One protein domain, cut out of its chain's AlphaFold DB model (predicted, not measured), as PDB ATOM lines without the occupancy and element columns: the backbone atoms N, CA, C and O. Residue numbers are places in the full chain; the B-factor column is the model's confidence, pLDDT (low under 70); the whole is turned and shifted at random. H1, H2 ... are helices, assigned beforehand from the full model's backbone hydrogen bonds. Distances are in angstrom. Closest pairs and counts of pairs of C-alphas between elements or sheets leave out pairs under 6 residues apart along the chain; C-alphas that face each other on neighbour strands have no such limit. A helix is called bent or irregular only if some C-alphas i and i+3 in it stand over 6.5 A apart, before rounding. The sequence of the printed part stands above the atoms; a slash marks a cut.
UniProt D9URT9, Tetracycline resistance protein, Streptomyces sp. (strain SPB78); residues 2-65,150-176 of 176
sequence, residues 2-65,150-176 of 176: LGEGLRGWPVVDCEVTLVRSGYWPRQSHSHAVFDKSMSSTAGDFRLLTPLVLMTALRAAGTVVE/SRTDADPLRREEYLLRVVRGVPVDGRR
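What this domain is: This is residues 2 to 65 and 150 to 176 of the 176 residues of the protein "Tetracycline resistance protein" of Streptomyces sp. (strain SPB78) (UniProt D9URT9). There is little regular structure: a long kinked helix, H1, runs nearly side by side with a shorter one, H2, amid long loops. Of the long stretch with no named element, residues 2 to 41, residues 13 to 27 pass along H1 on the side away from H2, and the chain then loops round beyond the first residue of H1 before it enters that helix. The printed part has 91 residues with two named helices, H1 then H2, and no named strand; the class is all helix, with 29 residues in named elements. It is loose, radius of gyration of the C-alphas 16.6 A, and flat, spanning 56 by 40 by 19 A.

Where its parts are: H1, residues 42 to 60, measures 26.1 A from C-alpha 42 at (71.179, -9.170, 94.343) to C-alpha 60. It has a kink of 32 degrees near residue 49 and is only just irregular: C-alphas 47 and 50 are 6.6 A apart. H2, residues 159 to 168, measures 13.6 A, ending at C-alpha 168 (85.965, -14.684, 100.919).

How they stand to each other: H1 and H2 are close but not clearly touching; their closest C-alphas, of Leu 47 and Val 166, are 7.3 A apart. They run opposite ways at a shallow tilt of 14 degrees. Every O i to N i+4 pair is within hydrogen-bond range in H2, and 13 of 15 in H1.

The domain as a whole: The C-alphas farthest apart, of His 31 and Glu 65, are 56.5 A apart. Residues 66 to 149 are not printed; C-alphas 65 and 150 are 16.3 A apart across this cut, which lies in the link from H1 to H2. Mean pLDDT of the printed part is 85.8; residue 32 and residues 169 to 176 are under 70.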
ATOM      1  N   LEU A   2      63.527  -5.712 113.229       91.88
ATOM      2  CA  LEU A   2      64.861  -6.140 112.797       91.88
ATOM      3  C   LEU A   2      65.436  -7.093 113.850       91.88
ATOM      4  O   LEU A   2      65.330  -6.815 115.041       91.88
ATOM      5  N   GLY A   3      66.040  -8.205 113.425       92.56
ATOM      6  CA  GLY A   3      66.481  -9.264 114.344       92.56
ATOM      7  C   GLY A   3      67.603  -8.857 115.307       92.56
ATOM      8  O   GLY A   3      67.622  -9.324 116.447       92.56
ATOM      9  N   GLU A   4      68.505  -7.969 114.877       94.38
ATOM     10  CA  GLU A   4      69.643  -7.494 115.671       94.38
ATOM     11  C   GLU A   4      69.987  -6.026 115.352       94.38
ATOM     12  O   GLU A   4      70.273  -5.675 114.208       94.38
ATOM     13  N   GLY A   5      70.012  -5.171 116.372       95.06
ATOM     14  CA  GLY A   5      70.433  -3.772 116.325       95.06
ATOM     15  C   GLY A   5      71.877  -3.577 116.785       95.06
ATOM     16  O   GLY A   5      72.681  -4.504 116.755       95.06
ATOM     17  N   LEU A   6      72.231  -2.369 117.236       95.69
ATOM     18  CA  LEU A   6      73.618  -2.009 117.586       95.69
ATOM     19  C   LEU A   6      74.191  -2.799 118.771       95.69
ATOM     20  O   LEU A   6      75.389  -3.055 118.808       95.69
ATOM     21  N   ARG A   7      73.340  -3.187 119.725       95.50
ATOM     22  CA  ARG A   7      73.705  -3.986 120.910       95.50
ATOM     23  C   ARG A   7      73.327  -5.464 120.764       95.50
ATOM     24  O   ARG A   7      73.194  -6.173 121.756       95.50
ATOM     25  N   GLY A   8      73.063  -5.895 119.530       95.00
ATOM     26  CA  GLY A   8      72.668  -7.259 119.187       95.00
ATOM     27  C   GLY A   8      71.228  -7.634 119.535       95.00
ATOM     28  O   GLY A   8      70.776  -8.669 119.065       95.00
ATOM     29  N   TRP A   9      70.484  -6.819 120.290       95.69
ATOM     30  CA  TRP A   9      69.051  -7.010 120.574       95.69
ATOM     31  C   TRP A   9      68.155  -6.677 119.376       95.69
ATOM     32  O   TRP A   9      68.557  -5.853 118.556       95.69
ATOM     33  N   PRO A  10      66.947  -7.254 119.262       95.75
ATOM     34  CA  PRO A  10      66.003  -6.885 118.212       95.75
ATOM     35  C   PRO A  10      65.630  -5.399 118.257       95.75
ATOM     36  O   PRO A  10      65.488  -4.827 119.335       95.75
ATOM     37  N   VAL A  11      65.426  -4.792 117.088       96.12
ATOM     38  CA  VAL A  11      64.856  -3.442 116.972       96.12
ATOM     39  C   VAL A  11      63.378  -3.580 116.621       96.12
ATOM     40  O   VAL A  11      63.018  -4.132 115.571       96.12
ATOM     41  N   VAL A  12      62.528  -3.116 117.528       94.19
ATOM     42  CA  VAL A  12      61.070  -3.049 117.370       94.19
ATOM     43  C   VAL A  12      60.644  -1.653 116.929       94.19
ATOM     44  O   VAL A  12      61.477  -0.752 116.864       94.19
ATOM     45  N   ASP A  13      59.371  -1.512 116.554       91.25
ATOM     46  CA  ASP A  13      58.740  -0.223 116.235       91.25
ATOM     47  C   ASP A  13      59.518   0.629 115.222       91.25
ATOM     48  O   ASP A  13      59.601   1.851 115.310       91.25
ATOM     49  N   CYS A  14      60.107  -0.045 114.231       93.25
ATOM     50  CA  CYS A  14      60.905   0.576 113.187       93.25
ATOM     51  C   CYS A  14      60.283   0.376 111.800       93.25
ATOM     52  O   CYS A  14      59.896  -0.737 111.428       93.25
ATOM     53  N   GLU A  15      60.301   1.439 111.002       94.56
ATOM     54  CA  GLU A  15      60.018   1.410 109.570       94.56
ATOM     55  C   GLU A  15      61.320   1.631 108.793       94.56
ATOM     56  O   GLU A  15      62.107   2.526 109.106       94.56
ATOM     57  N   VAL A  16      61.569   0.800 107.779       92.94
ATOM     58  CA  VAL A  16      62.760   0.904 106.928       92.94
ATOM     59  C   VAL A  16      62.319   1.236 105.513       92.94
ATOM     60  O   VAL A  16      61.705   0.411 104.842       92.94
ATOM     61  N   THR A  17      62.687   2.428 105.048       95.00
ATOM     62  CA  THR A  17      62.382   2.894 103.692       95.00
ATOM     63  C   THR A  17      63.658   3.020 102.866       95.00
ATOM     64  O   THR A  17      64.587   3.741 103.235       95.00
ATOM     65  N   LEU A  18      63.703   2.351 101.711       93.94
ATOM     66  CA  LEU A  18      64.760   2.553 100.721       93.94
ATOM     67  C   LEU A  18      64.439   3.794  99.881       93.94
ATOM     68  O   LEU A  18      63.598   3.748  98.990       93.94
ATOM     69  N   VAL A  19      65.134   4.898 100.149       94.12
ATOM     70  CA  VAL A  19      64.892   6.181  99.461       94.12
ATOM     71  C   VAL A  19      65.671   6.336  98.155       94.12
ATOM     72  O   VAL A  19      65.242   7.037  97.242       94.12
ATOM     73  N   ARG A  20      66.851   5.714  98.058       93.88
ATOM     74  CA  ARG A  20      67.741   5.812  96.899       93.88
ATOM     75  C   ARG A  20      68.653   4.598  96.848       93.88
ATOM     76  O   ARG A  20      69.179   4.180  97.875       93.88
ATOM     77  N   SER A  21      68.885   4.084  95.647       93.38
ATOM     78  CA  SER A  21      69.871   3.040  95.390       93.38
ATOM     79  C   SER A  21      70.627   3.349  94.103       93.38
ATOM     80  O   SER A  21      70.018   3.724  93.102       93.38
ATOM     81  N   GLY A  22      71.951   3.214  94.144       92.12
ATOM     82  CA  GLY A  22      72.793   3.181  92.952       92.12
ATOM     83  C   GLY A  22      73.097   1.731  92.595       92.12
ATOM     84  O   GLY A  22      73.369   0.926  93.484       92.12
ATOM     85  N   TYR A  23      73.052   1.393  91.308       91.12
ATOM     86  CA  TYR A  23      73.392   0.058  90.826       91.12
ATOM     87  C   TYR A  23      74.069   0.134  89.462       91.12
ATOM     88  O   TYR A  23      73.788   1.034  88.671       91.12
ATOM     89  N   TRP A  24      74.944  -0.828  89.183       88.50
ATOM     90  CA  TRP A  24      75.438  -1.069  87.834       88.50
ATOM     91  C   TRP A  24      74.533  -2.102  87.154       88.50
ATOM     92  O   TRP A  24      74.359  -3.194  87.707       88.50
ATOM     93  N   PRO A  25      73.911  -1.779  86.005       81.25
ATOM     94  CA  PRO A  25      73.021  -2.703  85.313       81.25
ATOM     95  C   PRO A  25      73.789  -3.926  84.805       81.25
ATOM     96  O   PRO A  25      75.016  -3.937  84.772       81.25
ATOM     97  N   ARG A  26      73.051  -4.956  84.384       75.56
ATOM     98  CA  ARG A  26      73.619  -6.168  83.789       75.56
ATOM     99  C   ARG A  26      74.415  -5.800  82.534       75.56
ATOM    100  O   ARG A  26      73.822  -5.559  81.486       75.56
ATOM    101  N   GLN A  27      75.735  -5.779  82.652       73.19
ATOM    102  CA  GLN A  27      76.658  -5.518  81.557       73.19
ATOM    103  C   GLN A  27      77.493  -6.761  81.259       73.19
ATOM    104  O   GLN A  27      77.798  -7.580  82.130       73.19
ATOM    105  N   SER A  28      77.831  -6.906  79.988       71.19
ATOM    106  CA  SER A  28      78.821  -7.845  79.488       71.19
ATOM    107  C   SER A  28      79.511  -7.205  78.288       71.19
ATOM    108  O   SER A  28      78.998  -6.252  77.693       71.19
ATOM    109  N   HIS A  29      80.687  -7.713  77.926       71.69
ATOM    110  CA  HIS A  29      81.267  -7.392  76.626       71.69
ATOM    111  C   HIS A  29      80.303  -7.802  75.497       71.69
ATOM    112  O   HIS A  29      79.468  -8.694  75.673       71.69
ATOM    113  N   SER A  30      80.408  -7.167  74.327       73.00
ATOM    114  CA  SER A  30      79.602  -7.527  73.154       73.00
ATOM    115  C   SER A  30      79.680  -9.036  72.889       73.00
ATOM    116  O   SER A  30      80.771  -9.595  72.823       73.00
ATOM    117  N   HIS A  31      78.522  -9.691  72.756       72.50
ATOM    118  CA  HIS A  31      78.387 -11.149  72.591       72.50
ATOM    119  C   HIS A  31      78.879 -12.022  73.765       72.50
ATOM    120  O   HIS A  31      78.956 -13.240  73.616       72.50
ATOM    121  N   ALA A  32      79.157 -11.450  74.940       68.69
ATOM    122  CA  ALA A  32      79.528 -12.211  76.132       68.69
ATOM    123  C   ALA A  32      78.325 -12.497  77.047       68.69
ATOM    124  O   ALA A  32      77.361 -11.727  77.132       68.69
ATOM    125  N   VAL A  33      78.412 -13.615  77.771       71.12
ATOM    126  CA  VAL A  33      77.498 -13.961  78.867       71.12
ATOM    127  C   VAL A  33      77.704 -12.972  80.026       71.12
ATOM    128  O   VAL A  33      78.702 -12.259  80.078       71.12
ATOM    129  N   PHE A  34      76.735 -12.900  80.938       74.69
ATOM    130  CA  PHE A  34      76.771 -12.051  82.131       74.69
ATOM    131  C   PHE A  34      78.130 -12.032  82.842       74.69
ATOM    132  O   PHE A  34      78.627 -13.090  83.229       74.69
ATOM    133  N   ASP A  35      78.653 -10.831  83.097       71.88
ATOM    134  CA  ASP A  35      79.854 -10.627  83.900       71.88
ATOM    135  C   ASP A  35      79.499  -9.939  85.227       71.88
ATOM    136  O   ASP A  35      79.045  -8.789  85.274       71.88
ATOM    137  N   LYS A  36      79.719 -10.665  86.329       73.12
ATOM    138  CA  LYS A  36      79.475 -10.177  87.690       73.12
ATOM    139  C   LYS A  36      80.429  -9.045  88.081       73.12
ATOM    140  O   LYS A  36      80.043  -8.193  88.870       73.12
ATOM    141  N   SER A  37      81.653  -9.012  87.556       76.56
ATOM    142  CA  SER A  37      82.631  -7.973  87.909       76.56
ATOM    143  C   SER A  37      82.223  -6.579  87.411       76.56
ATOM    144  O   SER A  37      82.652  -5.576  87.976       76.56
ATOM    145  N   MET A  38      81.343  -6.526  86.405       78.19
ATOM    146  CA  MET A  38      80.847  -5.296  85.781       78.19
ATOM    147  C   MET A  38      79.376  -4.995  86.101       78.19
ATOM    148  O   MET A  38      78.804  -4.071  85.530       78.19
ATOM    149  N   SER A  39      78.741  -5.764  86.989       85.44
ATOM    150  CA  SER A  39      77.305  -5.651  87.258       85.44
ATOM    151  C   SER A  39      76.999  -5.777  88.744       85.44
ATOM    152  O   SER A  39      77.495  -6.682  89.408       85.44
ATOM    153  N   SER A  40      76.094  -4.946  89.261       89.38
ATOM    154  CA  SER A  40      75.545  -5.162  90.599       89.38
ATOM    155  C   SER A  40      74.561  -6.329  90.582       89.38
ATOM    156  O   SER A  40      73.662  -6.410  89.746       89.38
ATOM    157  N   THR A  41      74.701  -7.229  91.546       88.56
ATOM    158  CA  THR A  41      73.826  -8.386  91.733       88.56
ATOM    159  C   THR A  41      72.999  -8.252  93.000       88.56
ATOM    160  O   THR A  41      73.353  -7.534  93.933       88.56
ATOM    161  N   ALA A  42      71.926  -9.037  93.095       88.56
ATOM    162  CA  ALA A  42      71.179  -9.170  94.343       88.56
ATOM    163  C   ALA A  42      72.068  -9.631  95.520       88.56
ATOM    164  O   ALA A  42      71.776  -9.312  96.669       88.56
ATOM    165  N   GLY A  43      73.155 -10.366  95.244       90.31
ATOM    166  CA  GLY A  43      74.145 -10.739  96.255       90.31
ATOM    167  C   GLY A  43      74.842  -9.521  96.853       90.31
ATOM    168  O   GLY A  43      74.901  -9.406  98.072       90.31
ATOM    169  N   ASP A  44      75.276  -8.580  96.019       90.69
ATOM    170  CA  ASP A  44      75.983  -7.379  96.474       90.69
ATOM    171  C   ASP A  44      75.087  -6.513  97.373       90.69
ATOM    172  O   ASP A  44      75.520  -6.060  98.430       90.69
ATOM    173  N   PHE A  45      73.800  -6.381  97.033       93.50
ATOM    174  CA  PHE A  45      72.829  -5.680  97.882       93.50
ATOM    175  C   PHE A  45      72.555  -6.398  99.204       93.50
ATOM    176  O   PHE A  45      72.443  -5.732 100.235       93.50
ATOM    177  N   ARG A  46      72.484  -7.736  99.213       92.62
ATOM    178  CA  ARG A  46      72.329  -8.506 100.460       92.62
ATOM    179  C   ARG A  46      73.516  -8.315 101.403       92.62
ATOM    180  O   ARG A  46      73.308  -8.270 102.608       92.62
ATOM    181  N   LEU A  47      74.727  -8.164 100.866       93.56
ATOM    182  CA  LEU A  47      75.935  -7.915 101.660       93.56
ATOM    183  C   LEU A  47      76.081  -6.442 102.076       93.56
ATOM    184  O   LEU A  47      76.612  -6.140 103.141       93.56
ATOM    185  N   LEU A  48      75.600  -5.501 101.263       94.38
ATOM    186  CA  LEU A  48      75.675  -4.073 101.577       94.38
ATOM    187  C   LEU A  48      74.610  -3.631 102.590       94.38
ATOM    188  O   LEU A  48      74.879  -2.775 103.434       94.38
ATOM    189  N   THR A  49      73.407  -4.207 102.515       94.94
ATOM    190  CA  THR A  49      72.255  -3.802 103.338       94.94
ATOM    191  C   THR A  49      72.567  -3.778 104.841       94.94
ATOM    192  O   THR A  49      72.291  -2.748 105.457       94.94
ATOM    193  N   PRO A  50      73.192  -4.808 105.452       94.69
ATOM    194  CA  PRO A  50      73.513  -4.789 106.882       94.69
ATOM    195  C   PRO A  50      74.430  -3.628 107.291       94.69
ATOM    196  O   PRO A  50      74.213  -3.009 108.330       94.69
ATOM    197  N   LEU A  51      75.417  -3.274 106.459       95.62
ATOM    198  CA  LEU A  51      76.347  -2.166 106.727       95.62
ATOM    199  C   LEU A  51      75.631  -0.807 106.724       95.62
ATOM    200  O   LEU A  51      75.841   0.030 107.609       95.62
ATOM    201  N   VAL A  52      74.768  -0.587 105.729       95.81
ATOM    202  CA  VAL A  52      73.982   0.650 105.611       95.81
ATOM    203  C   VAL A  52      72.954   0.732 106.735       95.81
ATOM    204  O   VAL A  52      72.808   1.786 107.355       95.81
ATOM    205  N   LEU A  53      72.309  -0.388 107.066       95.50
ATOM    206  CA  LEU A  53      71.346  -0.469 108.156       95.50
ATOM    207  C   LEU A  53      71.982  -0.110 109.504       95.50
ATOM    208  O   LEU A  53      71.424   0.709 110.225       95.50
ATOM    209  N   MET A  54      73.167  -0.636 109.833       96.19
ATOM    210  CA  MET A  54      73.844  -0.264 111.085       96.19
ATOM    211  C   MET A  54      74.198   1.221 111.149       96.19
ATOM    212  O   MET A  54      74.139   1.830 112.218       96.19
ATOM    213  N   THR A  55      74.542   1.817 110.009       96.25
ATOM    214  CA  THR A  55      74.791   3.261 109.924       96.25
ATOM    215  C   THR A  55      73.509   4.046 110.204       96.25
ATOM    216  O   THR A  55      73.531   4.980 111.005       96.25
ATOM    217  N   ALA A  56      72.384   3.624 109.620       96.12
ATOM    218  CA  ALA A  56      71.077   4.228 109.856       96.12
ATOM    219  C   ALA A  56      70.621   4.081 111.318       96.12
ATOM    220  O   ALA A  56      70.202   5.065 111.917       96.12
ATOM    221  N   LEU A  57      70.774   2.900 111.929       96.19
ATOM    222  CA  LEU A  57      70.425   2.677 113.339       96.19
ATOM    223  C   LEU A  57      71.273   3.534 114.288       96.19
ATOM    224  O   LEU A  57      70.756   4.063 115.270       96.19
ATOM    225  N   ARG A  58      72.565   3.716 113.983       96.44
ATOM    226  CA  ARG A  58      73.439   4.618 114.748       96.44
ATOM    227  C   ARG A  58      72.974   6.066 114.650       96.44
ATOM    228  O   ARG A  58      72.942   6.746 115.668       96.44
ATOM    229  N   ALA A  59      72.597   6.519 113.456       96.56
ATOM    230  CA  ALA A  59      72.064   7.864 113.256       96.56
ATOM    231  C   ALA A  59      70.694   8.063 113.931       96.56
ATOM    232  O   ALA A  59      70.432   9.138 114.457       96.56
ATOM    233  N   ALA A  60      69.851   7.026 113.955       95.75
ATOM    234  CA  ALA A  60      68.542   7.052 114.607       95.75
ATOM    235  C   ALA A  60      68.620   7.066 116.145       95.75
ATOM    236  O   ALA A  60      67.639   7.412 116.793       95.75
ATOM    237  N   GLY A  61      69.764   6.699 116.737       94.50
ATOM    238  CA  GLY A  61      69.965   6.769 118.186       94.50
ATOM    239  C   GLY A  61      69.154   5.736 118.975       94.50
ATOM    240  O   GLY A  61      68.573   6.068 120.002       94.50
ATOM    241  N   THR A  62      69.103   4.485 118.505       95.38
ATOM    242  CA  THR A  62      68.347   3.414 119.178       95.38
ATOM    243  C   THR A  62      68.799   3.193 120.623       95.38
ATOM    244  O   THR A  62      70.004   3.114 120.886       95.38
ATOM    245  N   VAL A  63      67.844   2.975 121.526       95.81
ATOM    246  CA  VAL A  63      68.076   2.605 122.930       95.81
ATOM    247  C   VAL A  63      67.713   1.141 123.173       95.81
ATOM    248  O   VAL A  63      66.906   0.569 122.447       95.81
ATOM    249  N   VAL A  64      68.335   0.518 124.177       96.75
ATOM    250  CA  VAL A  64      67.934  -0.819 124.636       96.75
ATOM    251  C   VAL A  64      66.901  -0.650 125.734       96.75
ATOM    252  O   VAL A  64      67.131   0.086 126.697       96.75
ATOM    253  N   GLU A  65      65.791  -1.357 125.587       96.75
ATOM    254  CA  GLU A  65      64.719  -1.395 126.568       96.75
ATOM    255  C   GLU A  65      64.633  -2.772 127.228       96.75
ATOM    256  O   GLU A  65      64.918  -3.797 126.605       96.75
ATOM    257  N   SER A 150      75.397 -11.066 122.124       93.06
ATOM    258  CA  SER A 150      76.275 -11.501 121.036       93.06
ATOM    259  C   SER A 150      75.471 -11.685 119.752       93.06
ATOM    260  O   SER A 150      74.398 -12.291 119.774       93.06
ATOM    261  N   ARG A 151      76.004 -11.176 118.640       91.75
ATOM    262  CA  ARG A 151      75.425 -11.411 117.317       91.75
ATOM    263  C   ARG A 151      75.539 -12.871 116.912       91.75
ATOM    264  O   ARG A 151      76.474 -13.570 117.307       91.75
ATOM    265  N   THR A 152      74.586 -13.300 116.103       88.75
ATOM    266  CA  THR A 152      74.481 -14.674 115.603       88.75
ATOM    267  C   THR A 152      75.196 -14.888 114.267       88.75
ATOM    268  O   THR A 152      75.527 -16.026 113.940       88.75
ATOM    269  N   ASP A 153      75.488 -13.819 113.521       85.31
ATOM    270  CA  ASP A 153      76.084 -13.867 112.187       85.31
ATOM    271  C   ASP A 153      77.358 -12.999 112.054       85.31
ATOM    272  O   ASP A 153      78.054 -12.696 113.029       85.31
ATOM    273  N   ALA A 154      77.758 -12.692 110.816       90.44
ATOM    274  CA  ALA A 154      78.895 -11.819 110.548       90.44
ATOM    275  C   ALA A 154      78.565 -10.383 110.978       90.44
ATOM    276  O   ALA A 154      77.657  -9.784 110.419       90.44
ATOM    277  N   ASP A 155      79.342  -9.810 111.901       93.75
ATOM    278  CA  ASP A 155      79.034  -8.507 112.500       93.75
ATOM    279  C   ASP A 155      79.314  -7.319 111.552       93.75
ATOM    280  O   ASP A 155      80.478  -6.941 111.379       93.75
ATOM    281  N   PRO A 156      78.285  -6.649 110.991       94.62
ATOM    282  CA  PRO A 156      78.475  -5.495 110.109       94.62
ATOM    283  C   PRO A 156      79.042  -4.257 110.824       94.62
ATOM    284  O   PRO A 156      79.488  -3.318 110.162       94.62
ATOM    285  N   LEU A 157      79.060  -4.217 112.162       94.38
ATOM    286  CA  LEU A 157      79.713  -3.137 112.907       94.38
ATOM    287  C   LEU A 157      81.241  -3.208 112.788       94.38
ATOM    288  O   LEU A 157      81.905  -2.176 112.904       94.38
ATOM    289  N   ARG A 158      81.792  -4.393 112.494       93.75
ATOM    290  CA  ARG A 158      83.214  -4.628 112.218       93.75
ATOM    291  C   ARG A 158      83.430  -4.806 110.722       93.75
ATOM    292  O   ARG A 158      83.651  -5.909 110.231       93.75
ATOM    293  N   ARG A 159      83.357  -3.699 109.984       93.00
ATOM    294  CA  ARG A 159      83.324  -3.690 108.512       93.00
ATOM    295  C   ARG A 159      84.394  -4.563 107.846       93.00
ATOM    296  O   ARG A 159      84.072  -5.286 106.910       93.00
ATOM    297  N   GLU A 160      85.647  -4.486 108.286       92.31
ATOM    298  CA  GLU A 160      86.740  -5.265 107.685       92.31
ATOM    299  C   GLU A 160      86.547  -6.772 107.893       92.31
ATOM    300  O   GLU A 160      86.573  -7.533 106.926       92.31
ATOM    301  N   GLU A 161      86.270  -7.195 109.130       91.75
ATOM    302  CA  GLU A 161      85.996  -8.595 109.479       91.75
ATOM    303  C   GLU A 161      84.760  -9.120 108.737       91.75
ATOM    304  O   GLU A 161      84.788 -10.212 108.166       91.75
ATOM    305  N   TYR A 162      83.701  -8.310 108.683       93.75
ATOM    306  CA  TYR A 162      82.481  -8.607 107.946       93.75
ATOM    307  C   TYR A 162      82.778  -8.900 106.477       93.75
ATOM    308  O   TYR A 162      82.443  -9.977 105.987       93.75
ATOM    309  N   LEU A 163      83.451  -7.975 105.782       91.81
ATOM    310  CA  LEU A 163      83.765  -8.113 104.360       91.81
ATOM    311  C   LEU A 163      84.681  -9.308 104.096       91.81
ATOM    312  O   LEU A 163      84.445 -10.054 103.145       91.81
ATOM    313  N   LEU A 164      85.685  -9.533 104.948       90.69
ATOM    314  CA  LEU A 164      86.533 -10.720 104.859       90.69
ATOM    315  C   LEU A 164      85.701 -12.003 104.959       90.69
ATOM    316  O   LEU A 164      85.880 -12.901 104.137       90.69
ATOM    317  N   ARG A 165      84.761 -12.078 105.907       87.56
ATOM    318  CA  ARG A 165      83.932 -13.269 106.129       87.56
ATOM    319  C   ARG A 165      82.949 -13.515 104.984       87.56
ATOM    320  O   ARG A 165      82.879 -14.631 104.475       87.56
ATOM    321  N   VAL A 166      82.220 -12.488 104.547       88.62
ATOM    322  CA  VAL A 166      81.115 -12.660 103.586       88.62
ATOM    323  C   VAL A 166      81.554 -12.682 102.122       88.62
ATOM    324  O   VAL A 166      80.863 -13.273 101.296       88.62
ATOM    325  N   VAL A 167      82.692 -12.066 101.779       80.69
ATOM    326  CA  VAL A 167      83.201 -12.037 100.394       80.69
ATOM    327  C   VAL A 167      84.152 -13.199 100.117       80.69
ATOM    328  O   VAL A 167      84.144 -13.735  99.010       80.69
ATOM    329  N   ARG A 168      84.967 -13.611 101.101       72.06
ATOM    330  CA  ARG A 168      85.965 -14.684 100.919       72.06
ATOM    331  C   ARG A 168      85.477 -16.070 101.352       72.06
ATOM    332  O   ARG A 168      86.192 -17.037 101.128       72.06
ATOM    333  N   GLY A 169      84.282 -16.176 101.944       59.03
ATOM    334  CA  GLY A 169      83.663 -17.458 102.298       59.03
ATOM    335  C   GLY A 169      84.411 -18.247 103.377       59.03
ATOM    336  O   GLY A 169      84.374 -19.474 103.358       59.03
ATOM    337  N   VAL A 170      85.111 -17.572 104.295       51.66
ATOM    338  CA  VAL A 170      85.838 -18.242 105.386       51.66
ATOM    339  C   VAL A 170      84.819 -18.816 106.388       51.66
ATOM    340  O   VAL A 170      84.065 -18.028 106.972       51.66
ATOM    341  N   PRO A 171      84.760 -20.148 106.603       46.00
ATOM    342  CA  PRO A 171      83.845 -20.752 107.570       46.00
ATOM    343  C   PRO A 171      84.199 -20.355 109.006       46.00
ATOM    344  O   PRO A 171      85.364 -20.123 109.327       46.00
ATOM    345  N   VAL A 172      83.193 -20.321 109.883       50.69
ATOM    346  CA  VAL A 172      83.406 -20.244 111.333       50.69
ATOM    347  C   VAL A 172      83.902 -21.606 111.804       50.69
ATOM    348  O   VAL A 172      83.178 -22.596 111.703       50.69
ATOM    349  N   ASP A 173      85.124 -21.652 112.319       48.66
ATOM    350  CA  ASP A 173      85.586 -22.792 113.097       48.66
ATOM    351  C   ASP A 173      84.948 -22.732 114.498       48.66
ATOM    352  O   ASP A 173      84.991 -21.697 115.167       48.66
ATOM    353  N   GLY A 174      84.332 -23.839 114.922       45.94
ATOM    354  CA  GLY A 174      83.964 -24.094 116.320       45.94
ATOM    355  C   GLY A 174      82.551 -23.710 116.791       45.94
ATOM    356  O   GLY A 174      82.362 -22.685 117.447       45.94
ATOM    357  N   ARG A 175      81.587 -24.626 116.604       36.88
ATOM    358  CA  ARG A 175      80.784 -25.208 117.706       36.88
ATOM    359  C   ARG A 175      79.950 -26.408 117.218       36.88
ATOM    360  O   ARG A 175      78.947 -26.239 116.529       36.88
ATOM    361  N   ARG A 176      80.414 -27.612 117.574       36.41
ATOM    362  CA  ARG A 176      79.553 -28.737 117.967       36.41
ATOM    363  C   ARG A 176      79.312 -28.636 119.467       36.41
ATOM    364  O   ARG A 176      80.206 -28.068 120.137       36.41
TER     365      ARG A 176